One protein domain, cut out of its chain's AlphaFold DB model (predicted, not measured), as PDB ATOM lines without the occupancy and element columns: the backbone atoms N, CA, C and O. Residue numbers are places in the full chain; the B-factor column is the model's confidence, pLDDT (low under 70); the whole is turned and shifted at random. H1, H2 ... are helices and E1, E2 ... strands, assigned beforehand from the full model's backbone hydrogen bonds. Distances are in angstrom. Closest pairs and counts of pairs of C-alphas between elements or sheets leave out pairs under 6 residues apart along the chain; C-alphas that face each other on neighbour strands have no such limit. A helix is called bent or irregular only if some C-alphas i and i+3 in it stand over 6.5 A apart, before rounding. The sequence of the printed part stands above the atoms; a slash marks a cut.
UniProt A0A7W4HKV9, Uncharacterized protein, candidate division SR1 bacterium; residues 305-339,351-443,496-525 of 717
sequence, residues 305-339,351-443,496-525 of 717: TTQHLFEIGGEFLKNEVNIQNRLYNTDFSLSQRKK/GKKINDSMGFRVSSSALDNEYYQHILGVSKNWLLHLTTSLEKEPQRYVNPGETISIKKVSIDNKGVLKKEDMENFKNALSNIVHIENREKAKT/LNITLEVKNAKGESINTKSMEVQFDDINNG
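What this domain is: This is residues 305 to 339, 351 to 443 and 496 to 525 of the 717 residues of an uncharacterized protein of candidate division SR1 bacterium (UniProt A0A7W4HKV9). A strongly twisted sheet of five strands has two long helices, H1 and H2, over one face and no named helix over the other, with the shorter H3 beyond H2, near edge strand E3. Residues 437 to 443 trail away from this body. The printed part has 158 residues, with three named helices and five named strands in the order H1 E1 E2 H2 E3 H3 E4 E5, a mixed class of helices and strands. The sheet's order is E1 E2 E5 E4 E3, mixed, with E2 and E5 parallel and the other neighbours antiparallel. The whole is compact, with a radius of gyration of the C-alphas of 15.8 A and spans of 46 by 40 by 31 A.

Where its parts are: In the sheet, E1 is residues 333 to 338, E2 358 to 364, E5 509 to 521 (37.0 A), E4 496 to 503 (22.4 A) and E3 403 to 414 (33.7 A). C-alpha 521, where E5 ends, is at (-25.165, -5.668, -28.727). H1, residues 305 to 328, is 33.7 A long and begins with C-alpha 305 at (-50.909, 6.447, -17.614). H2, residues 369 to 392, is 34.5 A long and irregular: C-alphas 370 and 373 are 7.3 A apart. H3 is residues 419 to 430, 16.5 A.

How they stand to each other: E2 and E5 are parallel at 20 degrees, with N 360 and O 516 2.8 A apart, within hydrogen-bond range. On the other side of E2, E1 is antiparallel to it at 158 degrees, with N 335 and O 361 at 2.8 A. E4 and E5 form a hairpin at 163 degrees, with N 498 and O 515 at 2.8 A. E4 and E3 are antiparallel at 164 degrees, with N 403 and O 503 at 2.9 A. H1, H2 and H3 on one face of the sheet make two layers. H2 lies over E5 at a height over the sheet of 8.4 A, along the strands at 24 degrees on the local plane. E2, H2 and E3 form a split strand-helix-strand unit, two strands running the same way with E5 and E4 between them, and its crossover is right-handed. H1, on the sheet, comes closest to E1 at the C-alphas of Lys 318 and Leu 334, 6.6 A. With residues 313 to 324 alone, H1 touches H2 at a steep tilt of 41 degrees, opposite ways; their closest C-alphas, of Glu 320 and Val 378, are 5.5 A apart. With residues 372 to 380 alone, H2 touches H3 at a shallow tilt of 16 degrees, the same way; their closest C-alphas, of Lys 380 and Leu 429, are 6.2 A apart. H1 and H3 are apart. Every O i to N i+4 pair is within hydrogen-bond range in H1 and H3, and 18 of 20 in H2.

The domain as a whole: The farthest C-alphas, of Lys 506 and Asn 523, are 49.0 A apart. Residues 340 to 350 and 444 to 495 are not printed; the C-alpha gaps across these cuts are 16.6 A and 21.2 A. Of the links that are printed whole, none is long. Mean pLDDT of the printed part is 78.4; 33 residues are under 70, among them 351 to 358, 437 to 443 and 520 to 525.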
ATOM      1  N   THR A 305     -50.935   7.837 -17.140       81.88
ATOM      2  CA  THR A 305     -50.909   6.447 -17.614       81.88
ATOM      3  C   THR A 305     -49.588   6.120 -18.290       81.88
ATOM      4  O   THR A 305     -48.976   5.101 -17.983       81.88
ATOM      5  N   THR A 306     -49.113   6.994 -19.179       80.44
ATOM      6  CA  THR A 306     -47.792   6.851 -19.802       80.44
ATOM      7  C   THR A 306     -46.681   6.880 -18.742       80.44
ATOM      8  O   THR A 306     -45.824   6.005 -18.749       80.44
ATOM      9  N   GLN A 307     -46.709   7.809 -17.782       81.69
ATOM     10  CA  GLN A 307     -45.698   7.879 -16.714       81.69
ATOM     11  C   GLN A 307     -45.649   6.598 -15.861       81.69
ATOM     12  O   GLN A 307     -44.584   6.001 -15.718       81.69
ATOM     13  N   HIS A 308     -46.794   6.110 -15.379       85.19
ATOM     14  CA  HIS A 308     -46.859   4.908 -14.544       85.19
ATOM     15  C   HIS A 308     -46.484   3.633 -15.311       85.19
ATOM     16  O   HIS A 308     -45.822   2.755 -14.762       85.19
ATOM     17  N   LEU A 309     -46.850   3.532 -16.597       84.31
ATOM     18  CA  LEU A 309     -46.380   2.443 -17.461       84.31
ATOM     19  C   LEU A 309     -44.851   2.445 -17.590       84.31
ATOM     20  O   LEU A 309     -44.243   1.375 -17.633       84.31
ATOM     21  N   PHE A 310     -44.229   3.625 -17.643       82.19
ATOM     22  CA  PHE A 310     -42.777   3.755 -17.701       82.19
ATOM     23  C   PHE A 310     -42.096   3.324 -16.402       82.19
ATOM     24  O   PHE A 310     -41.094   2.612 -16.430       82.19
ATOM     25  N   GLU A 311     -42.632   3.778 -15.274       84.44
ATOM     26  CA  GLU A 311     -42.065   3.542 -13.950       84.44
ATOM     27  C   GLU A 311     -42.236   2.081 -13.544       84.44
ATOM     28  O   GLU A 311     -41.248   1.364 -13.394       84.44
ATOM     29  N   ILE A 312     -43.480   1.601 -13.483       83.81
ATOM     30  CA  ILE A 312     -43.794   0.249 -13.013       83.81
ATOM     31  C   ILE A 312     -43.315  -0.797 -14.028       83.81
ATOM     32  O   ILE A 312     -42.661  -1.779 -13.669       83.81
ATOM     33  N   GLY A 313     -43.575  -0.568 -15.321       82.81
ATOM     34  CA  GLY A 313     -43.102  -1.457 -16.385       82.81
ATOM     35  C   GLY A 313     -41.573  -1.521 -16.451       82.81
ATOM     36  O   GLY A 313     -41.013  -2.596 -16.677       82.81
ATOM     37  N   GLY A 314     -40.898  -0.396 -16.196       84.44
ATOM     38  CA  GLY A 314     -39.442  -0.316 -16.119       84.44
ATOM     39  C   GLY A 314     -38.853  -1.023 -14.900       84.44
ATOM     40  O   GLY A 314     -37.805  -1.655 -15.024       84.44
ATOM     41  N   GLU A 315     -39.519  -0.965 -13.745       86.25
ATOM     42  CA  GLU A 315     -39.116  -1.699 -12.539       86.25
ATOM     43  C   GLU A 315     -39.208  -3.213 -12.727       86.25
ATOM     44  O   GLU A 315     -38.249  -3.920 -12.412       86.25
ATOM     45  N   PHE A 316     -40.305  -3.717 -13.306       87.62
ATOM     46  CA  PHE A 316     -40.417  -5.142 -13.629       87.62
ATOM     47  C   PHE A 316     -39.304  -5.589 -14.577       87.62
ATOM     48  O   PHE A 316     -38.648  -6.596 -14.322       87.62
ATOM     49  N   LEU A 317     -39.030  -4.812 -15.631       86.75
ATOM     50  CA  LEU A 317     -37.970  -5.147 -16.581       86.75
ATOM     51  C   LEU A 317     -36.585  -5.124 -15.922       86.75
ATOM     52  O   LEU A 317     -35.762  -6.003 -16.174       86.75
ATOM     53  N   LYS A 318     -36.328  -4.142 -15.051       86.12
ATOM     54  CA  LYS A 318     -35.084  -4.043 -14.275       86.12
ATOM     55  C   LYS A 318     -34.884  -5.262 -13.381       86.12
ATOM     56  O   LYS A 318     -33.770  -5.777 -13.307       86.12
ATOM     57  N   ASN A 319     -35.942  -5.724 -12.722       85.81
ATOM     58  CA  ASN A 319     -35.886  -6.910 -11.876       85.81
ATOM     59  C   ASN A 319     -35.563  -8.166 -12.692       85.81
ATOM     60  O   ASN A 319     -34.657  -8.902 -12.308       85.81
ATOM     61  N   GLU A 320     -36.204  -8.358 -13.848       89.19
ATOM     62  CA  GLU A 320     -35.905  -9.497 -14.727       89.19
ATOM     63  C   GLU A 320     -34.470  -9.473 -15.256       89.19
ATOM     64  O   GLU A 320     -33.779 -10.492 -15.228       89.19
ATOM     65  N   VAL A 321     -33.980  -8.301 -15.670       84.12
ATOM     66  CA  VAL A 321     -32.580  -8.121 -16.083       84.12
ATOM     67  C   VAL A 321     -31.621  -8.485 -14.943       84.12
ATOM     68  O   VAL A 321     -30.671  -9.236 -15.152       84.12
ATOM     69  N   ASN A 322     -31.891  -8.027 -13.718       81.12
ATOM     70  CA  ASN A 322     -31.059  -8.340 -12.554       81.12
ATOM     71  C   ASN A 322     -31.062  -9.837 -12.208       81.12
ATOM     72  O   ASN A 322     -30.018 -10.378 -11.841       81.12
ATOM     73  N   ILE A 323     -32.211 -10.510 -12.322       83.56
ATOM     74  CA  ILE A 323     -32.330 -11.958 -12.096       83.56
ATOM     75  C   ILE A 323     -31.495 -12.720 -13.125       83.56
ATOM     76  O   ILE A 323     -30.727 -13.607 -12.749       83.56
ATOM     77  N   GLN A 324     -31.599 -12.354 -14.405       83.94
ATOM     78  CA  GLN A 324     -30.840 -13.004 -15.473       83.94
ATOM     79  C   GLN A 324     -29.331 -12.786 -15.321       83.94
ATOM     80  O   GLN A 324     -28.560 -13.739 -15.467       83.94
ATOM     81  N   ASN A 325     -28.904 -11.575 -14.951       77.62
ATOM     82  CA  ASN A 325     -27.497 -11.285 -14.665       77.62
ATOM     83  C   ASN A 325     -26.989 -12.116 -13.479       77.62
ATOM     84  O   ASN A 325     -25.909 -12.695 -13.543       77.62
ATOM     85  N   ARG A 326     -27.781 -12.222 -12.402       81.12
ATOM     86  CA  ARG A 326     -27.386 -12.934 -11.177       81.12
ATOM     87  C   ARG A 326     -27.342 -14.454 -11.339       81.12
ATOM     88  O   ARG A 326     -26.463 -15.085 -10.764       81.12
ATOM     89  N   LEU A 327     -28.318 -15.045 -12.027       82.69
ATOM     90  CA  LEU A 327     -28.453 -16.505 -12.120       82.69
ATOM     91  C   LEU A 327     -27.598 -17.113 -13.231       82.69
ATOM     92  O   LEU A 327     -27.151 -18.247 -13.092       82.69
ATOM     93  N   TYR A 328     -27.383 -16.370 -14.316       79.25
ATOM     94  CA  TYR A 328     -26.766 -16.906 -15.529       79.25
ATOM     95  C   TYR A 328     -25.501 -16.154 -15.954       79.25
ATOM     96  O   TYR A 328     -24.993 -16.408 -17.039       79.25
ATOM     97  N   ASN A 329     -24.987 -15.239 -15.118       73.62
ATOM     98  CA  ASN A 329     -23.818 -14.399 -15.420       73.62
ATOM     99  C   ASN A 329     -23.926 -13.678 -16.776       73.62
ATOM    100  O   ASN A 329     -22.925 -13.461 -17.457       73.62
ATOM    101  N   THR A 330     -25.144 -13.298 -17.169       75.44
ATOM    102  CA  THR A 330     -25.344 -12.420 -18.325       75.44
ATOM    103  C   THR A 330     -24.851 -11.007 -18.004       75.44
ATOM    104  O   THR A 330     -24.684 -10.625 -16.844       75.44
ATOM    105  N   ASP A 331     -24.585 -10.226 -19.044       70.56
ATOM    106  CA  ASP A 331     -24.022  -8.879 -18.959       70.56
ATOM    107  C   ASP A 331     -25.024  -7.806 -19.415       70.56
ATOM    108  O   ASP A 331     -24.657  -6.768 -19.972       70.56
ATOM    109  N   PHE A 332     -26.315  -8.053 -19.179       76.38
ATOM    110  CA  PHE A 332     -27.368  -7.143 -19.595       76.38
ATOM    111  C   PHE A 332     -27.301  -5.809 -18.846       76.38
ATOM    112  O   PHE A 332     -27.291  -5.746 -17.615       76.38
ATOM    113  N   SER A 333     -27.353  -4.716 -19.604       73.25
ATOM    114  CA  SER A 333     -27.451  -3.349 -19.106       73.25
ATOM    115  C   SER A 333     -28.781  -2.732 -19.521       73.25
ATOM    116  O   SER A 333     -29.058  -2.568 -20.710       73.25
ATOM    117  N   LEU A 334     -29.608  -2.370 -18.539       74.88
ATOM    118  CA  LEU A 334     -30.867  -1.675 -18.783       74.88
ATOM    119  C   LEU A 334     -30.643  -0.160 -18.848       74.88
ATOM    120  O   LEU A 334     -30.128   0.456 -17.915       74.88
ATOM    121  N   SER A 335     -31.126   0.459 -19.920       69.31
ATOM    122  CA  SER A 335     -31.263   1.906 -20.036       69.31
ATOM    123  C   SER A 335     -32.673   2.293 -20.466       69.31
ATOM    124  O   SER A 335     -33.377   1.567 -21.166       69.31
ATOM    125  N   GLN A 336     -33.088   3.465 -20.012       68.44
ATOM    126  CA  GLN A 336     -34.392   4.044 -20.281       68.44
ATOM    127  C   GLN A 336     -34.262   5.112 -21.373       68.44
ATOM    128  O   GLN A 336     -33.373   5.961 -21.323       68.44
ATOM    129  N   ARG A 337     -35.159   5.085 -22.361       64.38
ATOM    130  CA  ARG A 337     -35.272   6.084 -23.426       64.38
ATOM    131  C   ARG A 337     -36.634   6.762 -23.321       64.38
ATOM    132  O   ARG A 337     -37.644   6.225 -23.773       64.38
ATOM    133  N   LYS A 338     -36.654   7.966 -22.747       67.00
ATOM    134  CA  LYS A 338     -37.771   8.900 -22.922       67.00
ATOM    135  C   LYS A 338     -37.507   9.679 -24.201       67.00
ATOM    136  O   LYS A 338     -36.460  10.318 -24.313       67.00
ATOM    137  N   LYS A 339     -38.415   9.626 -25.175       70.00
ATOM    138  CA  LYS A 339     -38.287  10.543 -26.307       70.00
ATOM    139  C   LYS A 339     -38.535  11.971 -25.853       70.00
ATOM    140  O   LYS A 339     -39.523  12.225 -25.166       70.00
ATOM    141  N   GLY A 351     -44.818  12.744 -40.780       55.50
ATOM    142  CA  GLY A 351     -46.020  11.921 -40.958       55.50
ATOM    143  C   GLY A 351     -45.944  10.538 -40.300       55.50
ATOM    144  O   GLY A 351     -46.707   9.631 -40.653       55.50
ATOM    145  N   LYS A 352     -45.016  10.334 -39.359       59.91
ATOM    146  CA  LYS A 352     -44.824   9.068 -38.640       59.91
ATOM    147  C   LYS A 352     -45.676   9.036 -37.369       59.91
ATOM    148  O   LYS A 352     -45.868  10.039 -36.689       59.91
ATOM    149  N   LYS A 353     -46.152   7.840 -37.011       65.50
ATOM    150  CA  LYS A 353     -46.793   7.607 -35.710       65.50
ATOM    151  C   LYS A 353     -45.758   7.589 -34.587       65.50
ATOM    152  O   LYS A 353     -44.652   7.065 -34.764       65.50
ATOM    153  N   ILE A 354     -46.143   8.086 -33.415       68.56
ATOM    154  CA  ILE A 354     -45.353   7.945 -32.189       68.56
ATOM    155  C   ILE A 354     -45.660   6.560 -31.602       68.56
ATOM    156  O   ILE A 354     -46.525   6.398 -30.749       68.56
ATOM    157  N   ASN A 355     -44.958   5.545 -32.104       58.81
ATOM    158  CA  ASN A 355     -45.111   4.151 -31.659       58.81
ATOM    159  C   ASN A 355     -44.187   3.788 -30.479       58.81
ATOM    160  O   ASN A 355     -44.146   2.643 -30.052       58.81
ATOM    161  N   ASP A 356     -43.395   4.747 -30.019       60.38
ATOM    162  CA  ASP A 356     -42.287   4.558 -29.087       60.38
ATOM    163  C   ASP A 356     -42.115   5.840 -28.260       60.38
ATOM    164  O   ASP A 356     -41.062   6.473 -28.285       60.38
ATOM    165  N   SER A 357     -43.184   6.322 -27.612       60.66
ATOM    166  CA  SER A 357     -43.066   7.433 -26.643       60.66
ATOM    167  C   SER A 357     -42.164   7.034 -25.466       60.66
ATOM    168  O   SER A 357     -41.410   7.856 -24.943       60.66
ATOM    169  N   MET A 358     -42.193   5.740 -25.135       68.69
ATOM    170  CA  MET A 358     -41.417   5.081 -24.096       68.69
ATOM    171  C   MET A 358     -40.643   3.900 -24.675       68.69
ATOM    172  O   MET A 358     -41.241   2.989 -25.252       68.69
ATOM    173  N   GLY A 359     -39.326   3.903 -24.496       75.12
ATOM    174  CA  GLY A 359     -38.465   2.790 -24.876       75.12
ATOM    175  C   GLY A 359     -37.601   2.328 -23.710       75.12
ATOM    176  O   GLY A 359     -37.024   3.144 -22.991       75.12
ATOM    177  N   PHE A 360     -37.456   1.021 -23.558       77.31
ATOM    178  CA  PHE A 360     -36.423   0.404 -22.739       77.31
ATOM    179  C   PHE A 360     -35.392  -0.245 -23.649       77.31
ATOM    180  O   PHE A 360     -35.721  -0.790 -24.702       77.31
ATOM    181  N   ARG A 361     -34.129  -0.186 -23.248       75.62
ATOM    182  CA  ARG A 361     -33.032  -0.808 -23.978       75.62
ATOM    183  C   ARG A 361     -32.264  -1.724 -23.042       75.62
ATOM    184  O   ARG A 361     -31.787  -1.257 -22.013       75.62
ATOM    185  N   VAL A 362     -32.147  -2.990 -23.419       76.31
ATOM    186  CA  VAL A 362     -31.377  -4.018 -22.718       76.31
ATOM    187  C   VAL A 362     -30.184  -4.382 -23.598       76.31
ATOM    188  O   VAL A 362     -30.343  -5.048 -24.616       76.31
ATOM    189  N   SER A 363     -28.994  -3.903 -23.248       72.25
ATOM    190  CA  SER A 363     -27.781  -4.114 -24.052       72.25
ATOM    191  C   SER A 363     -26.911  -5.243 -23.476       72.25
ATOM    192  O   SER A 363     -26.803  -5.311 -22.258       72.25
ATOM    193  N   SER A 364     -26.272  -6.089 -24.297       67.88
ATOM    194  CA  SER A 364     -25.275  -7.122 -23.889       67.88
ATOM    195  C   SER A 364     -24.087  -7.203 -24.862       67.88
ATOM    196  O   SER A 364     -24.302  -7.005 -26.041       67.88
ATOM    197  N   SER A 365     -22.857  -7.491 -24.426       58.59
ATOM    198  CA  SER A 365     -21.584  -7.462 -25.194       58.59
ATOM    199  C   SER A 365     -21.439  -8.405 -26.366       58.59
ATOM    200  O   SER A 365     -20.530  -8.198 -27.172       58.59
ATOM    201  N   ALA A 366     -22.346  -9.355 -26.516       61.94
ATOM    202  CA  ALA A 366     -22.554 -10.050 -27.767       61.94
ATOM    203  C   ALA A 366     -24.043 -10.373 -27.867       61.94
ATOM    204  O   ALA A 366     -24.570 -11.105 -27.038       61.94
ATOM    205  N   LEU A 367     -24.748  -9.832 -28.866       67.00
ATOM    206  CA  LEU A 367     -26.148 -10.203 -29.093       67.00
ATOM    207  C   LEU A 367     -26.242 -11.204 -30.248       67.00
ATOM    208  O   LEU A 367     -26.382 -10.834 -31.419       67.00
ATOM    209  N   ASP A 368     -26.164 -12.491 -29.924       65.19
ATOM    210  CA  ASP A 368     -26.313 -13.593 -30.871       65.19
ATOM    211  C   ASP A 368     -27.355 -14.630 -30.409       65.19
ATOM    212  O   ASP A 368     -28.110 -14.417 -29.460       65.19
ATOM    213  N   ASN A 369     -27.450 -15.746 -31.138       63.41
ATOM    214  CA  ASN A 369     -28.445 -16.780 -30.866       63.41
ATOM    215  C   ASN A 369     -28.186 -17.518 -29.541       63.41
ATOM    216  O   ASN A 369     -29.096 -18.184 -29.054       63.41
ATOM    217  N   GLU A 370     -26.990 -17.422 -28.951       66.75
ATOM    218  CA  GLU A 370     -26.684 -18.037 -27.652       66.75
ATOM    219  C   GLU A 370     -27.446 -17.323 -26.526       66.75
ATOM    220  O   GLU A 370     -27.903 -17.955 -25.573       66.75
ATOM    221  N   TYR A 371     -27.737 -16.032 -26.708       72.94
ATOM    222  CA  TYR A 371     -28.564 -15.242 -25.796       72.94
ATOM    223  C   TYR A 371     -30.073 -15.467 -25.965       72.94
ATOM    224  O   TYR A 371     -30.855 -14.898 -25.201       72.94
ATOM    225  N   TYR A 372     -30.514 -16.310 -26.910       79.19
ATOM    226  CA  TYR A 372     -31.935 -16.583 -27.174       79.19
ATOM    227  C   TYR A 372     -32.729 -16.905 -25.903       79.19
ATOM    228  O   TYR A 372     -33.750 -16.270 -25.643       79.19
ATOM    229  N   GLN A 373     -32.250 -17.854 -25.091       81.31
ATOM    230  CA  GLN A 373     -32.956 -18.288 -23.880       81.31
ATOM    231  C   GLN A 373     -33.050 -17.169 -22.836       81.31
ATOM    232  O   GLN A 373     -34.045 -17.067 -22.120       81.31
ATOM    233  N   HIS A 374     -32.058 -16.282 -22.795       84.88
ATOM    234  CA  HIS A 374     -32.025 -15.143 -21.884       84.88
ATOM    235  C   HIS A 374     -32.935 -14.008 -22.361       84.88
ATOM    236  O   HIS A 374     -33.718 -13.483 -21.570       84.88
ATOM    237  N   ILE A 375     -32.920 -13.683 -23.659       83.81
ATOM    238  CA  ILE A 375     -33.848 -12.717 -24.271       83.81
ATOM    239  C   ILE A 375     -35.290 -13.202 -24.096       83.81
ATOM    240  O   ILE A 375     -36.162 -12.414 -23.721       83.81
ATOM    241  N   LEU A 376     -35.544 -14.496 -24.314       85.88
ATOM    242  CA  LEU A 376     -36.849 -15.111 -24.090       85.88
ATOM    243  C   LEU A 376     -37.239 -15.066 -22.612       85.88
ATOM    244  O   LEU A 376     -38.369 -14.691 -22.314       85.88
ATOM    245  N   GLY A 377     -36.320 -15.381 -21.698       86.19
ATOM    246  CA  GLY A 377     -36.543 -15.315 -20.254       86.19
ATOM    247  C   GLY A 377     -36.951 -13.918 -19.787       86.19
ATOM    248  O   GLY A 377     -38.024 -13.768 -19.203       86.19
ATOM    249  N   VAL A 378     -36.152 -12.893 -20.119       86.88
ATOM    250  CA  VAL A 378     -36.471 -11.487 -19.808       86.88
ATOM    251  C   VAL A 378     -37.819 -11.107 -20.412       86.88
ATOM    252  O   VAL A 378     -38.692 -10.618 -19.703       86.88
ATOM    253  N   SER A 379     -38.010 -11.354 -21.710       88.75
ATOM    254  CA  SER A 379     -39.213 -10.927 -22.435       88.75
ATOM    255  C   SER A 379     -40.479 -11.589 -21.901       88.75
ATOM    256  O   SER A 379     -41.482 -10.915 -21.681       88.75
ATOM    257  N   LYS A 380     -40.437 -12.906 -21.677       91.19
ATOM    258  CA  LYS A 380     -41.575 -13.706 -21.220       91.19
ATOM    259  C   LYS A 380     -41.979 -13.331 -19.799       91.19
ATOM    260  O   LYS A 380     -43.155 -13.066 -19.564       91.19
ATOM    261  N   ASN A 381     -41.026 -13.300 -18.869       89.62
ATOM    262  CA  ASN A 381     -41.325 -13.009 -17.468       89.62
ATOM    263  C   ASN A 381     -41.773 -11.562 -17.289       89.62
ATOM    264  O   ASN A 381     -42.753 -11.300 -16.597       89.62
ATOM    265  N   TRP A 382     -41.113 -10.627 -17.972       90.62
ATOM    266  CA  TRP A 382     -41.506  -9.228 -17.927       90.62
ATOM    267  C   TRP A 382     -42.921  -9.017 -18.475       90.62
ATOM    268  O   TRP A 382     -43.735  -8.381 -17.808       90.62
ATOM    269  N   LEU A 383     -43.248  -9.593 -19.641       90.94
ATOM    270  CA  LEU A 383     -44.605  -9.525 -20.194       90.94
ATOM    271  C   LEU A 383     -45.627 -10.181 -19.263       90.94
ATOM    272  O   LEU A 383     -46.706  -9.631 -19.081       90.94
ATOM    273  N   LEU A 384     -45.293 -11.311 -18.633       91.44
ATOM    274  CA  LEU A 384     -46.173 -11.965 -17.665       91.44
ATOM    275  C   LEU A 384     -46.455 -11.066 -16.453       91.44
ATOM    276  O   LEU A 384     -47.614 -10.904 -16.068       91.44
ATOM    277  N   HIS A 385     -45.416 -10.465 -15.867       90.88
ATOM    278  CA  HIS A 385     -45.551  -9.553 -14.730       90.88
ATOM    279  C   HIS A 385     -46.332  -8.293 -15.099       90.88
ATOM    280  O   HIS A 385     -47.234  -7.896 -14.358       90.88
ATOM    281  N   LEU A 386     -46.042  -7.710 -16.265       90.19
ATOM    282  CA  LEU A 386     -46.752  -6.542 -16.767       90.19
ATOM    283  C   LEU A 386     -48.232  -6.863 -17.006       90.19
ATOM    284  O   LEU A 386     -49.080  -6.184 -16.438       90.19
ATOM    285  N   THR A 387     -48.559  -7.918 -17.760       90.19
ATOM    286  CA  THR A 387     -49.953  -8.333 -18.003       90.19
ATOM    287  C   THR A 387     -50.688  -8.609 -16.693       90.19
ATOM    288  O   THR A 387     -51.767  -8.065 -16.475       90.19
ATOM    289  N   THR A 388     -50.073  -9.356 -15.771       90.94
ATOM    290  CA  THR A 388     -50.676  -9.661 -14.463       90.94
ATOM    291  C   THR A 388     -50.961  -8.393 -13.656       90.94
ATOM    292  O   THR A 388     -51.997  -8.297 -13.000       90.94
ATOM    293  N   SER A 389     -50.051  -7.415 -13.679       91.69
ATOM    294  CA  SER A 389     -50.240  -6.147 -12.971       91.69
ATOM    295  C   SER A 389     -51.330  -5.288 -13.615       91.69
ATOM    296  O   SER A 389     -52.149  -4.723 -12.893       91.69
ATOM    297  N   LEU A 390     -51.387  -5.228 -14.951       91.38
ATOM    298  CA  LEU A 390     -52.441  -4.516 -15.682       91.38
ATOM    299  C   LEU A 390     -53.832  -5.103 -15.382       91.38
ATOM    300  O   LEU A 390     -54.789  -4.350 -15.231       91.38
ATOM    301  N   GLU A 391     -53.931  -6.429 -15.250       88.81
ATOM    302  CA  GLU A 391     -55.183  -7.132 -14.940       88.81
ATOM    303  C   GLU A 391     -55.609  -6.995 -13.474       88.81
ATOM    304  O   GLU A 391     -56.779  -6.737 -13.193       88.81
ATOM    305  N   LYS A 392     -54.680  -7.186 -12.527       90.31
ATOM    306  CA  LYS A 392     -55.003  -7.208 -11.090       90.31
ATOM    307  C   LYS A 392     -55.083  -5.822 -10.466       90.31
ATOM    308  O   LYS A 392     -55.785  -5.646  -9.473       90.31
ATOM    309  N   GLU A 393     -54.343  -4.858 -11.005       89.25
ATOM    310  CA  GLU A 393     -54.231  -3.512 -10.441       89.25
ATOM    311  C   GLU A 393     -54.333  -2.404 -11.513       89.25
ATOM    312  O   GLU A 393     -53.482  -1.506 -11.550       89.25
ATOM    313  N   PRO A 394     -55.373  -2.400 -12.377       87.19
ATOM    314  CA  PRO A 394     -55.530  -1.403 -13.443       87.19
ATOM    315  C   PRO A 394     -55.562   0.039 -12.915       87.19
ATOM    316  O   PRO A 394     -55.067   0.951 -13.576       87.19
ATOM    317  N   GLN A 395     -56.047   0.246 -11.686       86.94
ATOM    318  CA  GLN A 395     -56.078   1.540 -10.996       86.94
ATOM    319  C   GLN A 395     -54.693   2.165 -10.776       86.94
ATOM    320  O   GLN A 395     -54.599   3.363 -10.518       86.94
ATOM    321  N   ARG A 396     -53.609   1.381 -10.870       87.75
ATOM    322  CA  ARG A 396     -52.243   1.925 -10.848       87.75
ATOM    323  C   ARG A 396     -51.890   2.651 -12.142       87.75
ATOM    324  O   ARG A 396     -50.952   3.432 -12.138       87.75
ATOM    325  N   TYR A 397     -52.618   2.425 -13.233       86.19
ATOM    326  CA  TYR A 397     -52.266   2.920 -14.564       86.19
ATOM    327  C   TYR A 397     -53.320   3.858 -15.153       86.19
ATOM    328  O   TYR A 397     -52.969   4.804 -15.853       86.19
ATOM    329  N   VAL A 398     -54.603   3.604 -14.908       86.75
ATOM    330  CA  VAL A 398     -55.719   4.316 -15.549       86.75
ATOM    331  C   VAL A 398     -56.713   4.856 -14.523       86.75
ATOM    332  O   VAL A 398     -56.603   4.567 -13.330       86.75
ATOM    333  N   ASN A 399     -57.651   5.697 -14.967       83.75
ATOM    334  CA  ASN A 399     -58.609   6.325 -14.062       83.75
ATOM    335  C   ASN A 399     -59.596   5.293 -13.480       83.75
ATOM    336  O   ASN A 399     -59.797   4.221 -14.059       83.75
ATOM    337  N   PRO A 400     -60.271   5.610 -12.359       81.56
ATOM    338  CA  PRO A 400     -61.322   4.752 -11.820       81.56
ATOM    339  C   PRO A 400     -62.394   4.426 -12.870       81.56
ATOM    340  O   PRO A 400     -62.934   5.322 -13.514       81.56
ATOM    341  N   GLY A 401     -62.708   3.139 -13.032       81.12
ATOM    342  CA  GLY A 401     -63.668   2.651 -14.030       81.12
ATOM    343  C   GLY A 401     -63.081   2.402 -15.425       81.12
ATOM    344  O   GLY A 401     -63.786   1.881 -16.285       81.12
ATOM    345  N   GLU A 402     -61.808   2.724 -15.659       89.25
ATOM    346  CA  GLU A 402     -61.078   2.332 -16.865       89.25
ATOM    347  C   GLU A 402     -60.301   1.031 -16.628       89.25
ATOM    348  O   GLU A 402     -59.930   0.683 -15.506       89.25
ATOM    349  N   THR A 403     -60.025   0.308 -17.709       90.06
ATOM    350  CA  THR A 403     -59.125  -0.853 -17.707       90.06
ATOM    351  C   THR A 403     -58.046  -0.670 -18.762       90.06
ATOM    352  O   THR A 403     -58.219   0.084 -19.723       90.06
ATOM    353  N   ILE A 404     -56.914  -1.344 -18.590       91.44
ATOM    354  CA  ILE A 404     -55.812  -1.330 -19.549       91.44
ATOM    355  C   ILE A 404     -55.320  -2.754 -19.777       91.44
ATOM    356  O   ILE A 404     -55.204  -3.533 -18.837       91.44
ATOM    357  N   SER A 405     -55.031  -3.101 -21.026       90.38
ATOM    358  CA  SER A 405     -54.503  -4.421 -21.373       90.38
ATOM    359  C   SER A 405     -53.560  -4.346 -22.566       90.38
ATOM    360  O   SER A 405     -53.640  -3.430 -23.391       90.38
ATOM    361  N   ILE A 406     -52.666  -5.325 -22.696       89.31
ATOM    362  CA  ILE A 406     -51.845  -5.460 -23.900       89.31
ATOM    363  C   ILE A 406     -52.747  -5.931 -25.041       89.31
ATOM    364  O   ILE A 406     -53.301  -7.025 -25.005       89.31
ATOM    365  N   LYS A 407     -52.889  -5.093 -26.068       88.19
ATOM    366  CA  LYS A 407     -53.661  -5.406 -27.271       88.19
ATOM    367  C   LYS A 407     -52.880  -6.328 -28.198       88.19
ATOM    368  O   LYS A 407     -53.427  -7.288 -28.729       88.19
ATOM    369  N   LYS A 408     -51.614  -5.985 -28.444       87.50
ATOM    370  CA  LYS A 408     -50.728  -6.750 -29.324       87.50
ATOM    371  C   LYS A 408     -49.260  -6.462 -29.065       87.50
ATOM    372  O   LYS A 408     -48.900  -5.357 -28.651       87.50
ATOM    373  N   VAL A 409     -48.420  -7.430 -29.406       87.19
ATOM    374  CA  VAL A 409     -46.966  -7.287 -29.472       87.19
ATOM    375  C   VAL A 409     -46.506  -7.615 -30.886       87.19
ATOM    376  O   VAL A 409     -46.911  -8.617 -31.469       87.19
ATOM    377  N   SER A 410     -45.661  -6.758 -31.451       86.19
ATOM    378  CA  SER A 410     -45.013  -6.995 -32.740       86.19
ATOM    379  C   SER A 410     -43.505  -7.080 -32.551       86.19
ATOM    380  O   SER A 410     -42.908  -6.273 -31.834       86.19
ATOM    381  N   ILE A 411     -42.899  -8.082 -33.184       84.81
ATOM    382  CA  ILE A 411     -41.490  -8.427 -32.997       84.81
ATOM    383  C   ILE A 411     -40.699  -7.994 -34.232       84.81
ATOM    384  O   ILE A 411     -41.080  -8.321 -35.357       84.81
ATOM    385  N   ASP A 412     -39.602  -7.268 -34.030       78.94
ATOM    386  CA  ASP A 412     -38.606  -7.001 -35.071       78.94
ATOM    387  C   ASP A 412     -37.330  -7.776 -34.746       78.94
ATOM    388  O   ASP A 412     -36.702  -7.516 -33.726       78.94
ATOM    389  N   ASN A 413     -36.962  -8.739 -35.590       78.38
ATOM    390  CA  ASN A 413     -35.737  -9.518 -35.441       78.38
ATOM    391  C   ASN A 413     -34.791  -9.218 -36.600       78.38
ATOM    392  O   ASN A 413     -34.992  -9.684 -37.726       78.38
ATOM    393  N   LYS A 414     -33.731  -8.470 -36.318       73.38
ATOM    394  CA  LYS A 414     -32.692  -8.119 -37.279       73.38
ATOM    395  C   LYS A 414     -31.490  -9.044 -37.116       73.38
ATOM    396  O   LYS A 414     -30.407  -8.618 -36.751       73.38
ATOM    397  N   GLY A 415     -31.681 -10.332 -37.382       68.19
ATOM    398  CA  GLY A 415     -30.580 -11.306 -37.396       68.19
ATOM    399  C   GLY A 415     -30.025 -11.689 -36.019       68.19
ATOM    400  O   GLY A 415     -28.890 -12.158 -35.949       68.19
ATOM    401  N   VAL A 416     -30.809 -11.501 -34.947       72.12
ATOM    402  CA  VAL A 416     -30.488 -11.975 -33.588       72.12
ATOM    403  C   VAL A 416     -30.862 -13.446 -33.442       72.12
ATOM    404  O   VAL A 416     -30.014 -14.264 -33.104       72.12
ATOM    405  N   LEU A 417     -32.115 -13.781 -33.759       77.56
ATOM    406  CA  LEU A 417     -32.650 -15.138 -33.652       77.56
ATOM    407  C   LEU A 417     -32.743 -15.819 -35.019       77.56
ATOM    408  O   LEU A 417     -33.082 -15.179 -36.024       77.56
ATOM    409  N   LYS A 418     -32.495 -17.131 -35.061       81.31
ATOM    410  CA  LYS A 418     -32.770 -17.962 -36.244       81.31
ATOM    411  C   LYS A 418     -34.279 -18.097 -36.477       81.31
ATOM    412  O   LYS A 418     -35.088 -17.873 -35.584       81.31
ATOM    413  N   LYS A 419     -34.677 -18.479 -37.696       77.06
ATOM    414  CA  LYS A 419     -36.096 -18.584 -38.092       77.06
ATOM    415  C   LYS A 419     -36.895 -19.556 -37.208       77.06
ATOM    416  O   LYS A 419     -38.029 -19.254 -36.862       77.06
ATOM    417  N   GLU A 420     -36.303 -20.685 -36.836       78.44
ATOM    418  CA  GLU A 420     -36.930 -21.693 -35.967       78.44
ATOM    419  C   GLU A 420     -37.088 -21.174 -34.530       78.44
ATOM    420  O   GLU A 420     -38.173 -21.250 -33.956       78.44
ATOM    421  N   ASP A 421     -36.044 -20.539 -33.990       82.06
ATOM    422  CA  ASP A 421     -36.070 -19.908 -32.666       82.06
ATOM    423  C   ASP A 421     -37.066 -18.744 -32.603       82.06
ATOM    424  O   ASP A 421     -37.717 -18.546 -31.584       82.06
ATOM    425  N   MET A 422     -37.261 -18.015 -33.707       84.00
ATOM    426  CA  MET A 422     -38.286 -16.974 -33.812       84.00
ATOM    427  C   MET A 422     -39.705 -17.516 -33.676       84.00
ATOM    428  O   MET A 422     -40.521 -16.893 -33.000       84.00
ATOM    429  N   GLU A 423     -40.027 -18.644 -34.308       82.31
ATOM    430  CA  GLU A 423     -41.360 -19.242 -34.176       82.31
ATOM    431  C   GLU A 423     -41.563 -19.832 -32.775       82.31
ATOM    432  O   GLU A 423     -42.608 -19.613 -32.163       82.31
ATOM    433  N   ASN A 424     -40.532 -20.455 -32.198       84.81
ATOM    434  CA  ASN A 424     -40.562 -20.898 -30.801       84.81
ATOM    435  C   ASN A 424     -40.750 -19.725 -29.825       84.81
ATOM    436  O   ASN A 424     -41.550 -19.818 -28.892       84.81
ATOM    437  N   PHE A 425     -40.076 -18.600 -30.074       86.12
ATOM    438  CA  PHE A 425     -40.219 -17.372 -29.296       86.12
ATOM    439  C   PHE A 425     -41.651 -16.838 -29.357       86.12
ATOM    440  O   PHE A 425     -42.246 -16.536 -28.322       86.12
ATOM    441  N   LYS A 426     -42.232 -16.745 -30.564       86.50
ATOM    442  CA  LYS A 426     -43.623 -16.308 -30.747       86.50
ATOM    443  C   LYS A 426     -44.582 -17.227 -30.005       86.50
ATOM    444  O   LYS A 426     -45.368 -16.727 -29.211       86.50
ATOM    445  N   ASN A 427     -44.455 -18.542 -30.182       85.25
ATOM    446  CA  ASN A 427     -45.299 -19.534 -29.515       85.25
ATOM    447  C   ASN A 427     -45.223 -19.420 -27.985       85.25
ATOM    448  O   ASN A 427     -46.244 -19.478 -27.302       85.25
ATOM    449  N   ALA A 428     -44.023 -19.198 -27.440       86.12
ATOM    450  CA  ALA A 428     -43.829 -19.019 -26.006       86.12
ATOM    451  C   ALA A 428     -44.508 -17.749 -25.462       86.12
ATOM    452  O   ALA A 428     -45.003 -17.764 -24.333       86.12
ATOM    453  N   LEU A 429     -44.553 -16.670 -26.253       88.44
ATOM    454  CA  LEU A 429     -45.236 -15.427 -25.883       88.44
ATOM    455  C   LEU A 429     -46.740 -15.437 -26.181       88.44
ATOM    456  O   LEU A 429     -47.485 -14.750 -25.487       88.44
ATOM    457  N   SER A 430     -47.201 -16.218 -27.162       86.38
ATOM    458  CA  SER A 430     -48.617 -16.301 -27.557       86.38
ATOM    459  C   SER A 430     -49.537 -16.779 -26.434       86.38
ATOM    460  O   SER A 430     -50.715 -16.435 -26.429       86.38
ATOM    461  N   ASN A 431     -48.996 -17.506 -25.452       81.94
ATOM    462  CA  ASN A 431     -49.725 -17.907 -24.246       81.94
ATOM    463  C   ASN A 431     -49.950 -16.756 -23.247       81.94
ATOM    464  O   ASN A 431     -50.658 -16.938 -22.262       81.94
ATOM    465  N   ILE A 432     -49.324 -15.595 -23.468       85.50
ATOM    466  CA  ILE A 432     -49.385 -14.417 -22.589       85.50
ATOM    467  C   ILE A 432     -50.038 -13.240 -23.322       85.50
ATOM    468  O   ILE A 432     -50.846 -12.520 -22.744       85.50
ATOM    469  N   VAL A 433     -49.679 -13.020 -24.590       87.81
ATOM    470  CA  VAL A 433     -50.103 -11.857 -25.381       87.81
ATOM    471  C   VAL A 433     -50.345 -12.227 -26.841       87.81
ATOM    472  O   VAL A 433     -49.692 -13.106 -27.399       87.81
ATOM    473  N   HIS A 434     -51.238 -11.495 -27.508       87.19
ATOM    474  CA  HIS A 434     -51.423 -11.641 -28.949       87.19
ATOM    475  C   HIS A 434     -50.197 -11.125 -29.723       87.19
ATOM    476  O   HIS A 434     -49.802  -9.964 -29.577       87.19
ATOM    477  N   ILE A 435     -49.615 -11.981 -30.569       85.38
ATOM    478  CA  ILE A 435     -48.481 -11.638 -31.431       85.38
ATOM    479  C   ILE A 435     -48.979 -11.315 -32.837       85.38
ATOM    480  O   ILE A 435     -49.593 -12.152 -33.494       85.38
ATOM    481  N   GLU A 436     -48.668 -10.115 -33.323       80.44
ATOM    482  CA  GLU A 436     -48.961  -9.719 -34.699       80.44
ATOM    483  C   GLU A 436     -47.720  -9.937 -35.572       80.44
ATOM    484  O   GLU A 436     -46.652  -9.357 -35.335       80.44
ATOM    485  N   ASN A 437     -47.860 -10.765 -36.609       62.66
ATOM    486  CA  ASN A 437     -46.830 -10.909 -37.628       62.66
ATOM    487  C   ASN A 437     -46.784  -9.631 -38.466       62.66
ATOM    488  O   ASN A 437     -47.691  -9.340 -39.244       62.66
ATOM    489  N   ARG A 438     -45.711  -8.857 -38.319       54.09
ATOM    490  CA  ARG A 438     -45.467  -7.704 -39.179       54.09
ATOM    491  C   ARG A 438     -44.779  -8.169 -40.458       54.09
ATOM    492  O   ARG A 438     -43.578  -8.425 -40.450       54.09
ATOM    493  N   GLU A 439     -45.502  -8.189 -41.571       42.75
ATOM    494  CA  GLU A 439     -44.850  -8.142 -42.878       42.75
ATOM    495  C   GLU A 439     -44.239  -6.748 -43.045       42.75
ATOM    496  O   GLU A 439     -44.935  -5.732 -43.150       42.75
ATOM    497  N   LYS A 440     -42.906  -6.660 -43.012       44.22
ATOM    498  CA  LYS A 440     -42.237  -5.462 -43.522       44.22
ATOM    499  C   LYS A 440     -42.583  -5.389 -45.005       44.22
ATOM    500  O   LYS A 440     -42.306  -6.334 -45.738       44.22
ATOM    501  N   ALA A 441     -43.193  -4.283 -45.435       38.69
ATOM    502  CA  ALA A 441     -43.368  -4.020 -46.857       38.69
ATOM    503  C   ALA A 441     -42.020  -4.248 -47.547       38.69
ATOM    504  O   ALA A 441     -41.011  -3.728 -47.055       38.69
ATOM    505  N   LYS A 442     -42.003  -5.032 -48.636       36.47
ATOM    506  CA  LYS A 442     -40.792  -5.212 -49.439       36.47
ATOM    507  C   LYS A 442     -40.219  -3.828 -49.691       36.47
ATOM    508  O   LYS A 442     -40.905  -2.947 -50.219       36.47
ATOM    509  N   THR A 443     -38.981  -3.624 -49.260       39.75
ATOM    510  CA  THR A 443     -38.223  -2.442 -49.634       39.75
ATOM    511  C   THR A 443     -38.337  -2.338 -51.160       39.75
ATOM    512  O   THR A 443     -38.149  -3.360 -51.820       39.75
ATOM    513  N   LEU A 496     -39.310  -5.663 -29.230       85.19
ATOM    514  CA  LEU A 496     -40.711  -5.870 -28.902       85.19
ATOM    515  C   LEU A 496     -41.415  -4.517 -28.922       85.19
ATOM    516  O   LEU A 496     -41.119  -3.647 -28.108       85.19
ATOM    517  N   ASN A 497     -42.348  -4.340 -29.852       84.75
ATOM    518  CA  ASN A 497     -43.220  -3.172 -29.914       84.75
ATOM    519  C   ASN A 497     -44.591  -3.571 -29.378       84.75
ATOM    520  O   ASN A 497     -45.309  -4.356 -30.004       84.75
ATOM    521  N   ILE A 498     -44.952  -3.026 -28.227       85.12
ATOM    522  CA  ILE A 498     -46.152  -3.374 -27.477       85.12
ATOM    523  C   ILE A 498     -47.169  -2.261 -27.663       85.12
ATOM    524  O   ILE A 498     -46.880  -1.082 -27.473       85.12
ATOM    525  N   THR A 499     -48.379  -2.650 -28.039       86.25
ATOM    526  CA  THR A 499     -49.542  -1.772 -28.111       86.25
ATOM    527  C   THR A 499     -50.467  -2.125 -26.956       86.25
ATOM    528  O   THR A 499     -50.938  -3.260 -26.880       86.25
ATOM    529  N   LEU A 500     -50.743  -1.166 -26.078       87.88
ATOM    530  CA  LEU A 500     -51.694  -1.306 -24.981       87.88
ATOM    531  C   LEU A 500     -52.978  -0.560 -25.331       87.88
ATOM    532  O   LEU A 500     -52.921   0.530 -25.897       87.88
ATOM    533  N   GLU A 501     -54.132  -1.119 -24.997       90.50
ATOM    534  CA  GLU A 501     -55.421  -0.453 -25.160       90.50
ATOM    535  C   GLU A 501     -56.013  -0.092 -23.802       90.50
ATOM    536  O   GLU A 501     -55.978  -0.891 -22.871       90.50
ATOM    537  N   VAL A 502     -56.552   1.122 -23.709       86.88
ATOM    538  CA  VAL A 502     -57.337   1.577 -22.560       86.88
ATOM    539  C   VAL A 502     -58.806   1.483 -22.937       86.88
ATOM    540  O   VAL A 502     -59.200   1.956 -24.012       86.88
ATOM    541  N   LYS A 503     -59.605   0.872 -22.066       89.56
ATOM    542  CA  LYS A 503     -61.047   0.699 -22.232       89.56
ATOM    543  C   LYS A 503     -61.806   1.433 -21.139       89.56
ATOM    544  O   LYS A 503     -61.358   1.476 -19.996       89.56
ATOM    545  N   ASN A 504     -62.961   1.983 -21.491       87.38
ATOM    546  CA  ASN A 504     -63.890   2.548 -20.516       87.38
ATOM    547  C   ASN A 504     -64.633   1.441 -19.736       87.38
ATOM    548  O   ASN A 504     -64.482   0.250 -20.018       87.38
ATOM    549  N   ALA A 505     -65.500   1.840 -18.802       84.75
ATOM    550  CA  ALA A 505     -66.304   0.927 -17.984       84.75
ATOM    551  C   ALA A 505     -67.250   0.015 -18.793       84.75
ATOM    552  O   ALA A 505     -67.698  -1.010 -18.287       84.75
ATOM    553  N   LYS A 506     -67.556   0.372 -20.048       84.56
ATOM    554  CA  LYS A 506     -68.377  -0.425 -20.975       84.56
ATOM    555  C   LYS A 506     -67.543  -1.393 -21.826       84.56
ATOM    556  O   LYS A 506     -68.102  -2.123 -22.637       84.56
ATOM    557  N   GLY A 507     -66.218  -1.396 -21.664       81.50
ATOM    558  CA  GLY A 507     -65.289  -2.215 -22.444       81.50
ATOM    559  C   GLY A 507     -64.905  -1.623 -23.806       81.50
ATOM    560  O   GLY A 507     -64.204  -2.278 -24.577       81.50
ATOM    561  N   GLU A 508     -65.321  -0.394 -24.116       85.69
ATOM    562  CA  GLU A 508     -65.024   0.264 -25.391       85.69
ATOM    563  C   GLU A 508     -63.621   0.875 -25.357       85.69
ATOM    564  O   GLU A 508     -63.243   1.528 -24.382       85.69
ATOM    565  N   SER A 509     -62.841   0.688 -26.425       83.31
ATOM    566  CA  SER A 509     -61.491   1.250 -26.519       83.31
ATOM    567  C   SER A 509     -61.550   2.770 -26.666       83.31
ATOM    568  O   SER A 509     -62.090   3.284 -27.644       83.31
ATOM    569  N   ILE A 510     -60.960   3.479 -25.703       81.19
ATOM    570  CA  ILE A 510     -60.927   4.949 -25.658       81.19
ATOM    571  C   ILE A 510     -59.535   5.521 -25.933       81.19
ATOM    572  O   ILE A 510     -59.402   6.690 -26.292       81.19
ATOM    573  N   ASN A 511     -58.478   4.719 -25.766       77.56
ATOM    574  CA  ASN A 511     -57.109   5.151 -26.028       77.56
ATOM    575  C   ASN A 511     -56.192   3.969 -26.372       77.56
ATOM    576  O   ASN A 511     -56.489   2.811 -26.076       77.56
ATOM    577  N   THR A 512     -55.048   4.260 -26.988       81.62
ATOM    578  CA  THR A 512     -53.988   3.287 -27.262       81.62
ATOM    579  C   THR A 512     -52.639   3.869 -26.850       81.62
ATOM    580  O   THR A 512     -52.307   4.997 -27.213       81.62
ATOM    581  N   LYS A 513     -51.851   3.096 -26.103       82.81
ATOM    582  CA  LYS A 513     -50.484   3.428 -25.689       82.81
ATOM    583  C   LYS A 513     -49.488   2.509 -26.378       82.81
ATOM    584  O   LYS A 513     -49.839   1.415 -26.817       82.81
ATOM    585  N   SER A 514     -48.246   2.961 -26.479       79.69
ATOM    586  CA  SER A 514     -47.174   2.195 -27.097       79.69
ATOM    587  C   SER A 514     -45.933   2.159 -26.211       79.69
ATOM    588  O   SER A 514     -45.638   3.116 -25.496       79.69
ATOM    589  N   MET A 515     -45.240   1.025 -26.232       81.44
ATOM    590  CA  MET A 515     -44.024   0.779 -25.464       81.44
ATOM    591  C   MET A 515     -43.071  -0.074 -26.300       81.44
ATOM    592  O   MET A 515     -43.501  -1.023 -26.954       81.44
ATOM    593  N   GLU A 516     -41.783   0.256 -26.280       84.94
ATOM    594  CA  GLU A 516     -40.741  -0.500 -26.980       84.94
ATOM    595  C   GLU A 516     -39.758  -1.114 -25.975       84.94
ATOM    596  O   GLU A 516     -39.321  -0.439 -25.044       84.94
ATOM    597  N   VAL A 517     -39.365  -2.371 -26.187       82.94
ATOM    598  CA  VAL A 517     -38.159  -2.954 -25.583       82.94
ATOM    599  C   VAL A 517     -37.222  -3.386 -26.691       82.94
ATOM    600  O   VAL A 517     -37.592  -4.195 -27.538       82.94
ATOM    601  N   GLN A 518     -36.011  -2.845 -26.684       82.00
ATOM    602  CA  GLN A 518     -34.960  -3.170 -27.639       82.00
ATOM    603  C   GLN A 518     -33.828  -3.923 -26.935       82.00
ATOM    604  O   GLN A 518     -33.231  -3.401 -25.997       82.00
ATOM    605  N   PHE A 519     -33.504  -5.110 -27.437       78.31
ATOM    606  CA  PHE A 519     -32.283  -5.842 -27.130       78.31
ATOM    607  C   PHE A 519     -31.246  -5.565 -28.215       78.31
ATOM    608  O   PHE A 519     -31.555  -5.646 -29.410       78.31
ATOM    609  N   ASP A 520     -30.024  -5.225 -27.812       68.31
ATOM    610  CA  ASP A 520     -28.920  -4.989 -28.741       68.31
ATOM    611  C   ASP A 520     -27.537  -5.283 -28.155       68.31
ATOM    612  O   ASP A 520     -27.362  -5.481 -26.957       68.31
ATOM    613  N   ASP A 521     -26.552  -5.338 -29.044       58.66
ATOM    614  CA  ASP A 521     -25.165  -5.668 -28.727       58.66
ATOM    615  C   ASP A 521     -24.395  -4.479 -28.066       58.66
ATOM    616  O   ASP A 521     -24.509  -3.344 -28.540       58.66
ATOM    617  N   ILE A 522     -23.569  -4.701 -27.020       50.03
ATOM    618  CA  ILE A 522     -22.611  -3.759 -26.384       50.03
ATOM    619  C   ILE A 522     -21.316  -3.675 -27.213       50.03
ATOM    620  O   ILE A 522     -20.615  -2.666 -27.128       50.03
ATOM    621  N   ASN A 523     -21.072  -4.577 -28.168       44.09
ATOM    622  CA  ASN A 523     -20.238  -4.263 -29.335       44.09
ATOM    623  C   ASN A 523     -20.899  -3.245 -30.285       44.09
ATOM    624  O   ASN A 523     -20.302  -2.829 -31.275       44.09
ATOM    625  N   ASN A 524     -22.070  -2.722 -29.909       43.72
ATOM    626  CA  ASN A 524     -22.583  -1.417 -30.321       43.72
ATOM    627  C   ASN A 524     -22.847  -0.454 -29.142       43.72
ATOM    628  O   ASN A 524     -23.756   0.385 -29.152       43.72
ATOM    629  N   GLY A 525     -21.953  -0.525 -28.156       40.47
ATOM    630  CA  GLY A 525     -21.658   0.476 -27.134       40.47
ATOM    631  C   GLY A 525     -20.371   1.270 -27.400       40.47
ATOM    632  O   GLY A 525     -20.014   2.114 -26.582       40.47
TER     633      GLY A 525